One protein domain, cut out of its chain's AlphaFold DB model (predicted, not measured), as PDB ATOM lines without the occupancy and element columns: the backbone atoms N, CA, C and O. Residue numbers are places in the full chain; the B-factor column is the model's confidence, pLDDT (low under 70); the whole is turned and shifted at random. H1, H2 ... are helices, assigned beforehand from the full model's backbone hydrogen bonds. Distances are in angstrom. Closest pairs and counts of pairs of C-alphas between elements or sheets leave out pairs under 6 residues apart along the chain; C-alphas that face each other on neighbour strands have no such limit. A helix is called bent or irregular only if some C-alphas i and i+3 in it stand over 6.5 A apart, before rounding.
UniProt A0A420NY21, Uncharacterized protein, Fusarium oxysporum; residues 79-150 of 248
ATOM      1  N   LEU A  79     -18.008  35.253  43.979       63.75
ATOM      2  CA  LEU A  79     -16.561  35.132  43.862       63.75
ATOM      3  C   LEU A  79     -16.152  33.673  44.114       63.75
ATOM      4  O   LEU A  79     -15.738  33.288  45.208       63.75
ATOM      5  N   LYS A  80     -16.277  32.826  43.087       76.12
ATOM      6  CA  LYS A  80     -15.895  31.415  43.156       76.12
ATOM      7  C   LYS A  80     -14.383  31.336  43.343       76.12
ATOM      8  O   LYS A  80     -13.622  31.733  42.461       76.12
ATOM      9  N   MET A  81     -13.935  30.737  44.449       79.25
ATOM     10  CA  MET A  81     -12.506  30.546  44.768       79.25
ATOM     11  C   MET A  81     -11.695  29.949  43.609       79.25
ATOM     12  O   MET A  81     -10.523  30.270  43.428       79.25
ATOM     13  N   ARG A  82     -12.323  29.096  42.790       80.12
ATOM     14  CA  ARG A  82     -11.718  28.518  41.584       80.12
ATOM     15  C   ARG A  82     -11.315  29.578  40.553       80.12
ATOM     16  O   ARG A  82     -10.234  29.468  39.988       80.12
ATOM     17  N   GLN A  83     -12.152  30.588  40.323       81.31
ATOM     18  CA  GLN A  83     -11.878  31.657  39.356       81.31
ATOM     19  C   GLN A  83     -10.760  32.580  39.848       81.31
ATOM     20  O   GLN A  83      -9.894  32.963  39.070       81.31
ATOM     21  N   ILE A  84     -10.720  32.864  41.154       83.31
ATOM     22  CA  ILE A  84      -9.636  33.640  41.778       83.31
ATOM     23  C   ILE A  84      -8.296  32.928  41.566       83.31
ATOM     24  O   ILE A  84      -7.358  33.539  41.069       83.31
ATOM     25  N   ARG A  85      -8.238  31.612  41.808       85.69
ATOM     26  CA  ARG A  85      -7.033  30.802  41.552       85.69
ATOM     27  C   ARG A  85      -6.617  30.776  40.084       85.69
ATOM     28  O   ARG A  85      -5.429  30.771  39.788       85.69
ATOM     29  N   GLN A  86      -7.572  30.759  39.155       85.12
ATOM     30  CA  GLN A  86      -7.266  30.845  37.724       85.12
ATOM     31  C   GLN A  86      -6.631  32.194  37.371       85.12
ATOM     32  O   GLN A  86      -5.663  32.231  36.614       85.12
ATOM     33  N   TYR A  87      -7.125  33.293  37.952       87.19
ATOM     34  CA  TYR A  87      -6.502  34.605  37.792       87.19
ATOM     35  C   TYR A  87      -5.114  34.673  38.443       87.19
ATOM     36  O   TYR A  87      -4.208  35.216  37.816       87.19
ATOM     37  N   GLU A  88      -4.910  34.080  39.626       88.44
ATOM     38  CA  GLU A  88      -3.576  33.956  40.244       88.44
ATOM     39  C   GLU A  88      -2.600  33.231  39.313       88.44
ATOM     40  O   GLU A  88      -1.522  33.746  39.027       88.44
ATOM     41  N   GLN A  89      -2.992  32.061  38.799       89.69
ATOM     42  CA  GLN A  89      -2.165  31.248  37.904       89.69
ATOM     43  C   GLN A  89      -1.839  31.981  36.604       89.69
ATOM     44  O   GLN A  89      -0.692  31.977  36.164       89.69
ATOM     45  N   TYR A  90      -2.830  32.641  36.003       88.44
ATOM     46  CA  TYR A  90      -2.628  33.429  34.794       88.44
ATOM     47  C   TYR A  90      -1.649  34.586  35.029       88.44
ATOM     48  O   TYR A  90      -0.718  34.773  34.246       88.44
ATOM     49  N   VAL A  91      -1.830  35.354  36.109       87.75
ATOM     50  CA  VAL A  91      -0.951  36.486  36.434       87.75
ATOM     51  C   VAL A  91       0.466  35.996  36.738       87.75
ATOM     52  O   VAL A  91       1.413  36.560  36.193       87.75
ATOM     53  N   ALA A  92       0.619  34.925  37.522       91.56
ATOM     54  CA  ALA A  92       1.917  34.326  37.832       91.56
ATOM     55  C   ALA A  92       2.649  33.874  36.562       91.56
ATOM     56  O   ALA A  92       3.765  34.324  36.315       91.56
ATOM     57  N   LEU A  93       1.983  33.098  35.700       89.31
ATOM     58  CA  LEU A  93       2.556  32.620  34.441       89.31
ATOM     59  C   LEU A  93       3.002  33.784  33.548       89.31
ATOM     60  O   LEU A  93       4.083  33.758  32.969       89.31
ATOM     61  N   ARG A  94       2.189  34.842  33.433       87.31
ATOM     62  CA  ARG A  94       2.533  36.001  32.595       87.31
ATOM     63  C   ARG A  94       3.687  36.814  33.168       87.31
ATOM     64  O   ARG A  94       4.474  37.341  32.381       87.31
ATOM     65  N   ILE A  95       3.800  36.917  34.492       89.69
ATOM     66  CA  ILE A  95       4.953  37.538  35.154       89.69
ATOM     67  C   ILE A  95       6.206  36.701  34.904       89.69
ATOM     68  O   ILE A  95       7.205  37.252  34.455       89.69
ATOM     69  N   GLU A  96       6.145  35.385  35.110       92.19
ATOM     70  CA  GLU A  96       7.264  34.468  34.868       92.19
ATOM     71  C   GLU A  96       7.745  34.527  33.416       92.19
ATOM     72  O   GLU A  96       8.936  34.717  33.170       92.19
ATOM     73  N   CYS A  97       6.823  34.463  32.448       86.75
ATOM     74  CA  CYS A  97       7.158  34.625  31.037       86.75
ATOM     75  C   CYS A  97       7.806  35.984  30.761       86.75
ATOM     76  O   CYS A  97       8.803  36.024  30.056       86.75
ATOM     77  N   SER A  98       7.279  37.075  31.331       88.12
ATOM     78  CA  SER A  98       7.823  38.430  31.132       88.12
ATOM     79  C   SER A  98       9.226  38.588  31.724       88.12
ATOM     80  O   SER A  98      10.074  39.240  31.124       88.12
ATOM     81  N   VAL A  99       9.492  37.970  32.879       89.44
ATOM     82  CA  VAL A  99      10.826  37.938  33.501       89.44
ATOM     83  C   VAL A  99      11.800  37.124  32.647       89.44
ATOM     84  O   VAL A  99      12.939  37.543  32.464       89.44
ATOM     85  N   ALA A 100      11.355  35.994  32.090       89.62
ATOM     86  CA  ALA A 100      12.186  35.131  31.253       89.62
ATOM     87  C   ALA A 100      12.483  35.731  29.866       89.62
ATOM     88  O   ALA A 100      13.599  35.599  29.370       89.62
ATOM     89  N   SER A 101      11.503  36.381  29.231       86.69
ATOM     90  CA  SER A 101      11.631  36.957  27.883       86.69
ATOM     91  C   SER A 101      12.102  38.415  27.874       86.69
ATOM     92  O   SER A 101      12.431  38.937  26.812       86.69
ATOM     93  N   GLY A 102      12.074  39.102  29.020       83.88
ATOM     94  CA  GLY A 102      12.341  40.539  29.122       83.88
ATOM     95  C   GLY A 102      11.266  41.428  28.483       83.88
ATOM     96  O   GLY A 102      11.453  42.642  28.390       83.88
ATOM     97  N   THR A 103      10.140  40.866  28.027       82.69
ATOM     98  CA  THR A 103       9.045  41.651  27.437       82.69
ATOM     99  C   THR A 103       8.156  42.255  28.521       82.69
ATOM    100  O   THR A 103       7.797  41.548  29.462       82.69
ATOM    101  N   PRO A 104       7.727  43.522  28.390       81.69
ATOM    102  CA  PRO A 104       6.855  44.145  29.375       81.69
ATOM    103  C   PRO A 104       5.474  43.476  29.410       81.69
ATOM    104  O   PRO A 104       4.936  43.029  28.393       81.69
ATOM    105  N   LEU A 105       4.877  43.445  30.601       83.81
ATOM    106  CA  LEU A 105       3.539  42.901  30.817       83.81
ATOM    107  C   LEU A 105       2.492  43.667  29.996       83.81
ATOM    108  O   LEU A 105       2.421  44.893  30.021       83.81
ATOM    109  N   THR A 106       1.630  42.926  29.299       79.81
ATOM    110  CA  THR A 106       0.515  43.490  28.526       79.81
ATOM    111  C   THR A 106      -0.475  44.200  29.469       79.81
ATOM    112  O   THR A 106      -0.775  43.644  30.530       79.81
ATOM    113  N   PRO A 107      -1.072  45.356  29.104       70.38
ATOM    114  CA  PRO A 107      -2.025  46.081  29.962       70.38
ATOM    115  C   PRO A 107      -3.232  45.234  30.410       70.38
ATOM    116  O   PRO A 107      -3.779  45.447  31.490       70.38
ATOM    117  N   SER A 108      -3.593  44.205  29.636       80.50
ATOM    118  CA  SER A 108      -4.589  43.196  30.023       80.50
ATOM    119  C   SER A 108      -4.215  42.450  31.317       80.50
ATOM    120  O   SER A 108      -5.061  42.267  32.189       80.50
ATOM    121  N   VAL A 109      -2.937  42.093  31.506       84.06
ATOM    122  CA  VAL A 109      -2.465  41.416  32.728       84.06
ATOM    123  C   VAL A 109      -2.545  42.353  33.932       84.06
ATOM    124  O   VAL A 109      -2.937  41.922  35.014       84.06
ATOM    125  N   SER A 110      -2.264  43.647  33.738       84.00
ATOM    126  CA  SER A 110      -2.440  44.660  34.786       84.00
ATOM    127  C   SER A 110      -3.897  44.748  35.246       84.00
ATOM    128  O   SER A 110      -4.166  44.793  36.445       84.00
ATOM    129  N   HIS A 111      -4.849  44.725  34.309       84.88
ATOM    130  CA  HIS A 111      -6.275  44.756  34.632       84.88
ATOM    131  C   HIS A 111      -6.741  43.490  35.372       84.88
ATOM    132  O   HIS A 111      -7.503  43.579  36.336       84.88
ATOM    133  N   VAL A 112      -6.263  42.312  34.960       86.69
ATOM    134  CA  VAL A 112      -6.568  41.044  35.647       86.69
ATOM    135  C   VAL A 112      -5.971  41.021  37.056       86.69
ATOM    136  O   VAL A 112      -6.648  40.602  37.991       86.69
ATOM    137  N   ASN A 113      -4.753  41.535  37.239       87.62
ATOM    138  CA  ASN A 113      -4.123  41.644  38.555       87.62
ATOM    139  C   ASN A 113      -4.906  42.579  39.495       87.62
ATOM    140  O   ASN A 113      -5.073  42.285  40.675       87.62
ATOM    141  N   GLU A 114      -5.452  43.680  38.979       88.00
ATOM    142  CA  GLU A 114      -6.296  44.578  39.774       88.00
ATOM    143  C   GLU A 114      -7.605  43.901  40.212       88.00
ATOM    144  O   GLU A 114      -8.008  43.998  41.373       88.00
ATOM    145  N   LYS A 115      -8.249  43.148  39.310       87.38
ATOM    146  CA  LYS A 115      -9.426  42.330  39.647       87.38
ATOM    147  C   LYS A 115      -9.102  41.285  40.712       87.38
ATOM    148  O   LYS A 115      -9.865  41.121  41.662       87.38
ATOM    149  N   LEU A 116      -7.959  40.621  40.569       87.31
ATOM    150  CA  LEU A 116      -7.460  39.640  41.524       87.31
ATOM    151  C   LEU A 116      -7.238  40.266  42.909       87.31
ATOM    152  O   LEU A 116      -7.700  39.727  43.912       87.31
ATOM    153  N   ARG A 117      -6.594  41.435  42.977       87.62
ATOM    154  CA  ARG A 117      -6.368  42.151  44.240       87.62
ATOM    155  C   ARG A 117      -7.667  42.508  44.943       87.62
ATOM    156  O   ARG A 117      -7.808  42.190  46.119       87.62
ATOM    157  N   LYS A 118      -8.631  43.088  44.223       88.50
ATOM    158  CA  LYS A 118      -9.954  43.417  44.783       88.50
ATOM    159  C   LYS A 118     -10.652  42.176  45.336       88.50
ATOM    160  O   LYS A 118     -11.142  42.212  46.459       88.50
ATOM    161  N   ALA A 119     -10.614  41.070  44.592       86.62
ATOM    162  CA  ALA A 119     -11.147  39.788  45.041       86.62
ATOM    163  C   ALA A 119     -10.496  39.314  46.354       86.62
ATOM    164  O   ALA A 119     -11.207  38.969  47.298       86.62
ATOM    165  N   HIS A 120      -9.164  39.349  46.459       86.69
ATOM    166  CA  HIS A 120      -8.461  38.985  47.695       86.69
ATOM    167  C   HIS A 120      -8.807  39.896  48.869       86.69
ATOM    168  O   HIS A 120      -9.001  39.400  49.979       86.69
ATOM    169  N   THR A 121      -8.905  41.209  48.645       87.50
ATOM    170  CA  THR A 121      -9.300  42.163  49.686       87.50
ATOM    171  C   THR A 121     -10.700  41.847  50.206       87.50
ATOM    172  O   THR A 121     -10.889  41.775  51.417       87.50
ATOM    173  N   THR A 122     -11.661  41.569  49.321       86.00
ATOM    174  CA  THR A 122     -13.019  41.169  49.717       86.00
ATOM    175  C   THR A 122     -13.024  39.854  50.500       86.00
ATOM    176  O   THR A 122     -13.662  39.774  51.546       86.00
ATOM    177  N   LEU A 123     -12.277  38.835  50.061       84.75
ATOM    178  CA  LEU A 123     -12.175  37.564  50.792       84.75
ATOM    179  C   LEU A 123     -11.545  37.719  52.182       84.75
ATOM    180  O   LEU A 123     -11.938  37.021  53.120       84.75
ATOM    181  N   ALA A 124     -10.558  38.609  52.304       85.25
ATOM    182  CA  ALA A 124      -9.904  38.913  53.568       85.25
ATOM    183  C   ALA A 124     -10.849  39.658  54.523       85.25
ATOM    184  O   ALA A 124     -10.974  39.246  55.674       85.25
ATOM    185  N   ILE A 125     -11.550  40.693  54.042       84.31
ATOM    186  CA  ILE A 125     -12.521  41.470  54.833       84.31
ATOM    187  C   ILE A 125     -13.674  40.581  55.304       84.31
ATOM    188  O   ILE A 125     -14.039  40.618  56.475       84.31
ATOM    189  N   ASN A 126     -14.202  39.733  54.422       85.75
ATOM    190  CA  ASN A 126     -15.304  38.828  54.751       85.75
ATOM    191  C   ASN A 126     -14.865  37.651  55.643       85.75
ATOM    192  O   ASN A 126     -15.688  36.813  56.000       85.75
ATOM    193  N   GLY A 127     -13.571  37.520  55.954       86.62
ATOM    194  CA  GLY A 127     -13.040  36.438  56.785       86.62
ATOM    195  C   GLY A 127     -13.065  35.052  56.128       86.62
ATOM    196  O   GLY A 127     -12.678  34.073  56.764       86.62
ATOM    197  N   ILE A 128     -13.456  34.942  54.854       85.00
ATOM    198  CA  ILE A 128     -13.544  33.668  54.120       85.00
ATOM    199  C   ILE A 128     -12.161  33.015  54.029       85.00
ATOM    200  O   ILE A 128     -12.026  31.816  54.284       85.00
ATOM    201  N   THR A 129     -11.117  33.806  53.751       83.38
ATOM    202  CA  THR A 129      -9.727  33.317  53.722       83.38
ATOM    203  C   THR A 129      -9.304  32.754  55.079       83.38
ATOM    204  O   THR A 129      -8.701  31.684  55.148       83.38
ATOM    205  N   ALA A 130      -9.659  33.442  56.170       82.88
ATOM    206  CA  ALA A 130      -9.334  33.003  57.524       82.88
ATOM    207  C   ALA A 130     -10.082  31.712  57.890       82.88
ATOM    208  O   ALA A 130      -9.473  30.757  58.369       82.88
ATOM    209  N   ALA A 131     -11.382  31.637  57.594       85.50
ATOM    210  CA  ALA A 131     -12.200  30.451  57.839       85.50
ATOM    211  C   ALA A 131     -11.713  29.230  57.041       85.50
ATOM    212  O   ALA A 131     -11.715  28.105  57.552       85.50
ATOM    213  N   GLN A 132     -11.270  29.436  55.798       85.19
ATOM    214  CA  GLN A 132     -10.711  28.376  54.964       85.19
ATOM    215  C   GLN A 132      -9.379  27.854  55.518       85.19
ATOM    216  O   GLN A 132      -9.188  26.638  55.602       85.19
ATOM    217  N   GLU A 133      -8.473  28.743  55.930       86.12
ATOM    218  CA  GLU A 133      -7.180  28.335  56.488       86.12
ATOM    219  C   GLU A 133      -7.356  27.642  57.848       86.12
ATOM    220  O   GLU A 133      -6.731  26.613  58.108       86.12
ATOM    221  N   MET A 134      -8.297  28.109  58.676       89.44
ATOM    222  CA  MET A 134      -8.686  27.438  59.921       89.44
ATOM    223  C   MET A 134      -9.227  26.027  59.672       89.44
ATOM    224  O   MET A 134      -8.808  25.083  60.348       89.44
ATOM    225  N   ARG A 135     -10.100  25.841  58.670       91.06
ATOM    226  CA  ARG A 135     -10.581  24.508  58.262       91.06
ATOM    227  C   ARG A 135      -9.436  23.606  57.817       91.06
ATOM    228  O   ARG A 135      -9.337  22.470  58.281       91.06
ATOM    229  N   ARG A 136      -8.525  24.120  56.991       90.81
ATOM    230  CA  ARG A 136      -7.337  23.390  56.532       90.81
ATOM    231  C   ARG A 136      -6.442  22.958  57.698       90.81
ATOM    232  O   ARG A 136      -5.952  21.827  57.716       90.81
ATOM    233  N   LEU A 137      -6.225  23.836  58.679       91.75
ATOM    234  CA  LEU A 137      -5.457  23.523  59.887       91.75
ATOM    235  C   LEU A 137      -6.161  22.472  60.751       91.75
ATOM    236  O   LEU A 137      -5.507  21.523  61.191       91.75
ATOM    237  N   LYS A 138      -7.480  22.594  60.943       94.06
ATOM    238  CA  LYS A 138      -8.303  21.611  61.664       94.06
ATOM    239  C   LYS A 138      -8.197  20.232  61.015       94.06
ATOM    240  O   LYS A 138      -7.876  19.265  61.698       94.06
ATOM    241  N   GLU A 139      -8.362  20.148  59.698       94.44
ATOM    242  CA  GLU A 139      -8.262  18.894  58.947       94.44
ATOM    243  C   GLU A 139      -6.855  18.282  59.037       94.44
ATOM    244  O   GLU A 139      -6.696  17.082  59.265       94.44
ATOM    245  N   LYS A 140      -5.804  19.105  58.920       94.12
ATOM    246  CA  LYS A 140      -4.413  18.657  59.074       94.12
ATOM    247  C   LYS A 140      -4.144  18.111  60.477       94.12
ATOM    248  O   LYS A 140      -3.463  17.094  60.603       94.12
ATOM    249  N   ASN A 141      -4.669  18.763  61.512       91.88
ATOM    250  CA  ASN A 141      -4.550  18.299  62.893       91.88
ATOM    251  C   ASN A 141      -5.344  17.015  63.128       91.88
ATOM    252  O   ASN A 141      -4.819  16.099  63.752       91.88
ATOM    253  N   LEU A 142      -6.543  16.892  62.564       93.25
ATOM    254  CA  LEU A 142      -7.341  15.670  62.648       93.25
ATOM    255  C   LEU A 142      -6.622  14.497  61.968       93.25
ATOM    256  O   LEU A 142      -6.469  13.432  62.557       93.25
ATOM    257  N   LYS A 143      -6.047  14.729  60.782       89.88
ATOM    258  CA  LYS A 143      -5.186  13.765  60.081       89.88
ATOM    259  C   LYS A 143      -3.922  13.398  60.870       89.88
ATOM    260  O   LYS A 143      -3.389  12.310  60.666       89.88
ATOM    261  N   ARG A 144      -3.382  14.291  61.705       86.25
ATOM    262  CA  ARG A 144      -2.260  13.975  62.610       86.25
ATOM    263  C   ARG A 144      -2.737  13.133  63.789       86.25
ATOM    264  O   ARG A 144      -2.189  12.063  63.990       86.25
ATOM    265  N   SER A 145      -3.810  13.552  64.452       83.38
ATOM    266  CA  SER A 145      -4.419  12.828  65.573       83.38
ATOM    267  C   SER A 145      -4.793  11.391  65.195       83.38
ATOM    268  O   SER A 145      -4.424  10.454  65.893       83.38
ATOM    269  N   ALA A 146      -5.420  11.189  64.031       84.06
ATOM    270  CA  ALA A 146      -5.755   9.856  63.529       84.06
ATOM    271  C   ALA A 146      -4.509   8.979  63.301       84.06
ATOM    272  O   ALA A 146      -4.521   7.787  63.606       84.06
ATOM    273  N   ARG A 147      -3.408   9.563  62.801       80.00
ATOM    274  CA  ARG A 147      -2.130   8.843  62.684       80.00
ATOM    275  C   ARG A 147      -1.561   8.507  64.053       80.00
ATOM    276  O   ARG A 147      -1.140   7.375  64.247       80.00
ATOM    277  N   ASP A 148      -1.564   9.454  64.982       74.56
ATOM    278  CA  ASP A 148      -1.030   9.252  66.328       74.56
ATOM    279  C   ASP A 148      -1.796   8.136  67.052       74.56
ATOM    280  O   ASP A 148      -1.162   7.241  67.604       74.56
ATOM    281  N   GLN A 149      -3.129   8.108  66.947       74.94
ATOM    282  CA  GLN A 149      -3.980   7.029  67.469       74.94
ATOM    283  C   GLN A 149      -3.658   5.668  66.834       74.94
ATOM    284  O   GLN A 149      -3.502   4.684  67.552       74.94
ATOM    285  N   GLY A 150      -3.488   5.604  65.508       69.88
ATOM    286  CA  GLY A 150      -3.107   4.369  64.808       69.88
ATOM    287  C   GLY A 150      -1.670   3.900  65.075       69.88
ATOM    288  O   GLY A 150      -1.311   2.779  64.728       69.88
TER     289      GLY A 150
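AT A GLANCE: This is residues 79 to 150 of the 248 residues of an uncharacterized protein of Fusarium oxysporum (UniProt A0A420NY21). Two helices, H1 and H2, fold back on each other as a splayed helical hairpin, and a third long helix, H3, leaves the end of H2 at a wide corner and sticks out with residues 130 to 150 as a free arm. H1 and H2 make the body, and the arm of H3 adds much of the length of the long axis. The printed part has 72 residues with three named helices, in the order H1, H2, H3 along the chain, and no named strand; its class is all helix. The whole is extended, with a radius of gyration of the C-alphas of 17.4 A, and its outline is flat, spanning 54 by 29 by 14 A.

HOW THE PARTS SIT: Start with H1, residues 81 to 101, and go on over a tight link of 5 residues to H2, residues 107 to 125. These two touch, with 11 pairs of C-alphas within 8 A. Look for their closest C-alphas at Tyr 87 and Leu 116, 6.3 A apart. They run opposite ways at a steep tilt of 41 degrees and form a helical hairpin. A second tight link, of 2 residues, leads to H3, residues 128 to 150. H2 and H3 are close but not clearly touching; their closest C-alphas, those of Leu 123 and Thr 129, are 5.7 A apart. They run the same way at a steep tilt of 68 degrees, only just short of about perpendicular. H1 and H3 are apart. In H1, H2 and H3 every O i to N i+4 pair is within hydrogen-bond range.

IN THESE COORDINATES: Find C-alpha 81 at (-12.506, 30.546, 44.768); from there H1 runs 30.1 A to C-alpha 101 at (11.631, 36.957, 27.883). H2 begins at C-alpha 107 and measures 27.4 A to C-alpha 125. H3, the longest helix with 23 residues, begins at C-alpha 128 and runs 32.9 A to C-alpha 150 at (-3.107, 4.369, 64.808). No helix is bent.

THE WHOLE: The two C-alphas farthest apart are those of Thr 103, in the link from H1 to H2, and Gln 149, in H3, at 54.5 A. Without residues 130 to 150, which stand free, the body has 51 residues and spans 38 by 16 by 13 A. The printed part runs from residue 79 to residue 150 with no cut, and no link between its helices is long. The mean pLDDT of the printed part is 85.4; look to residues 79 and 150 for the model's low confidence, under 70.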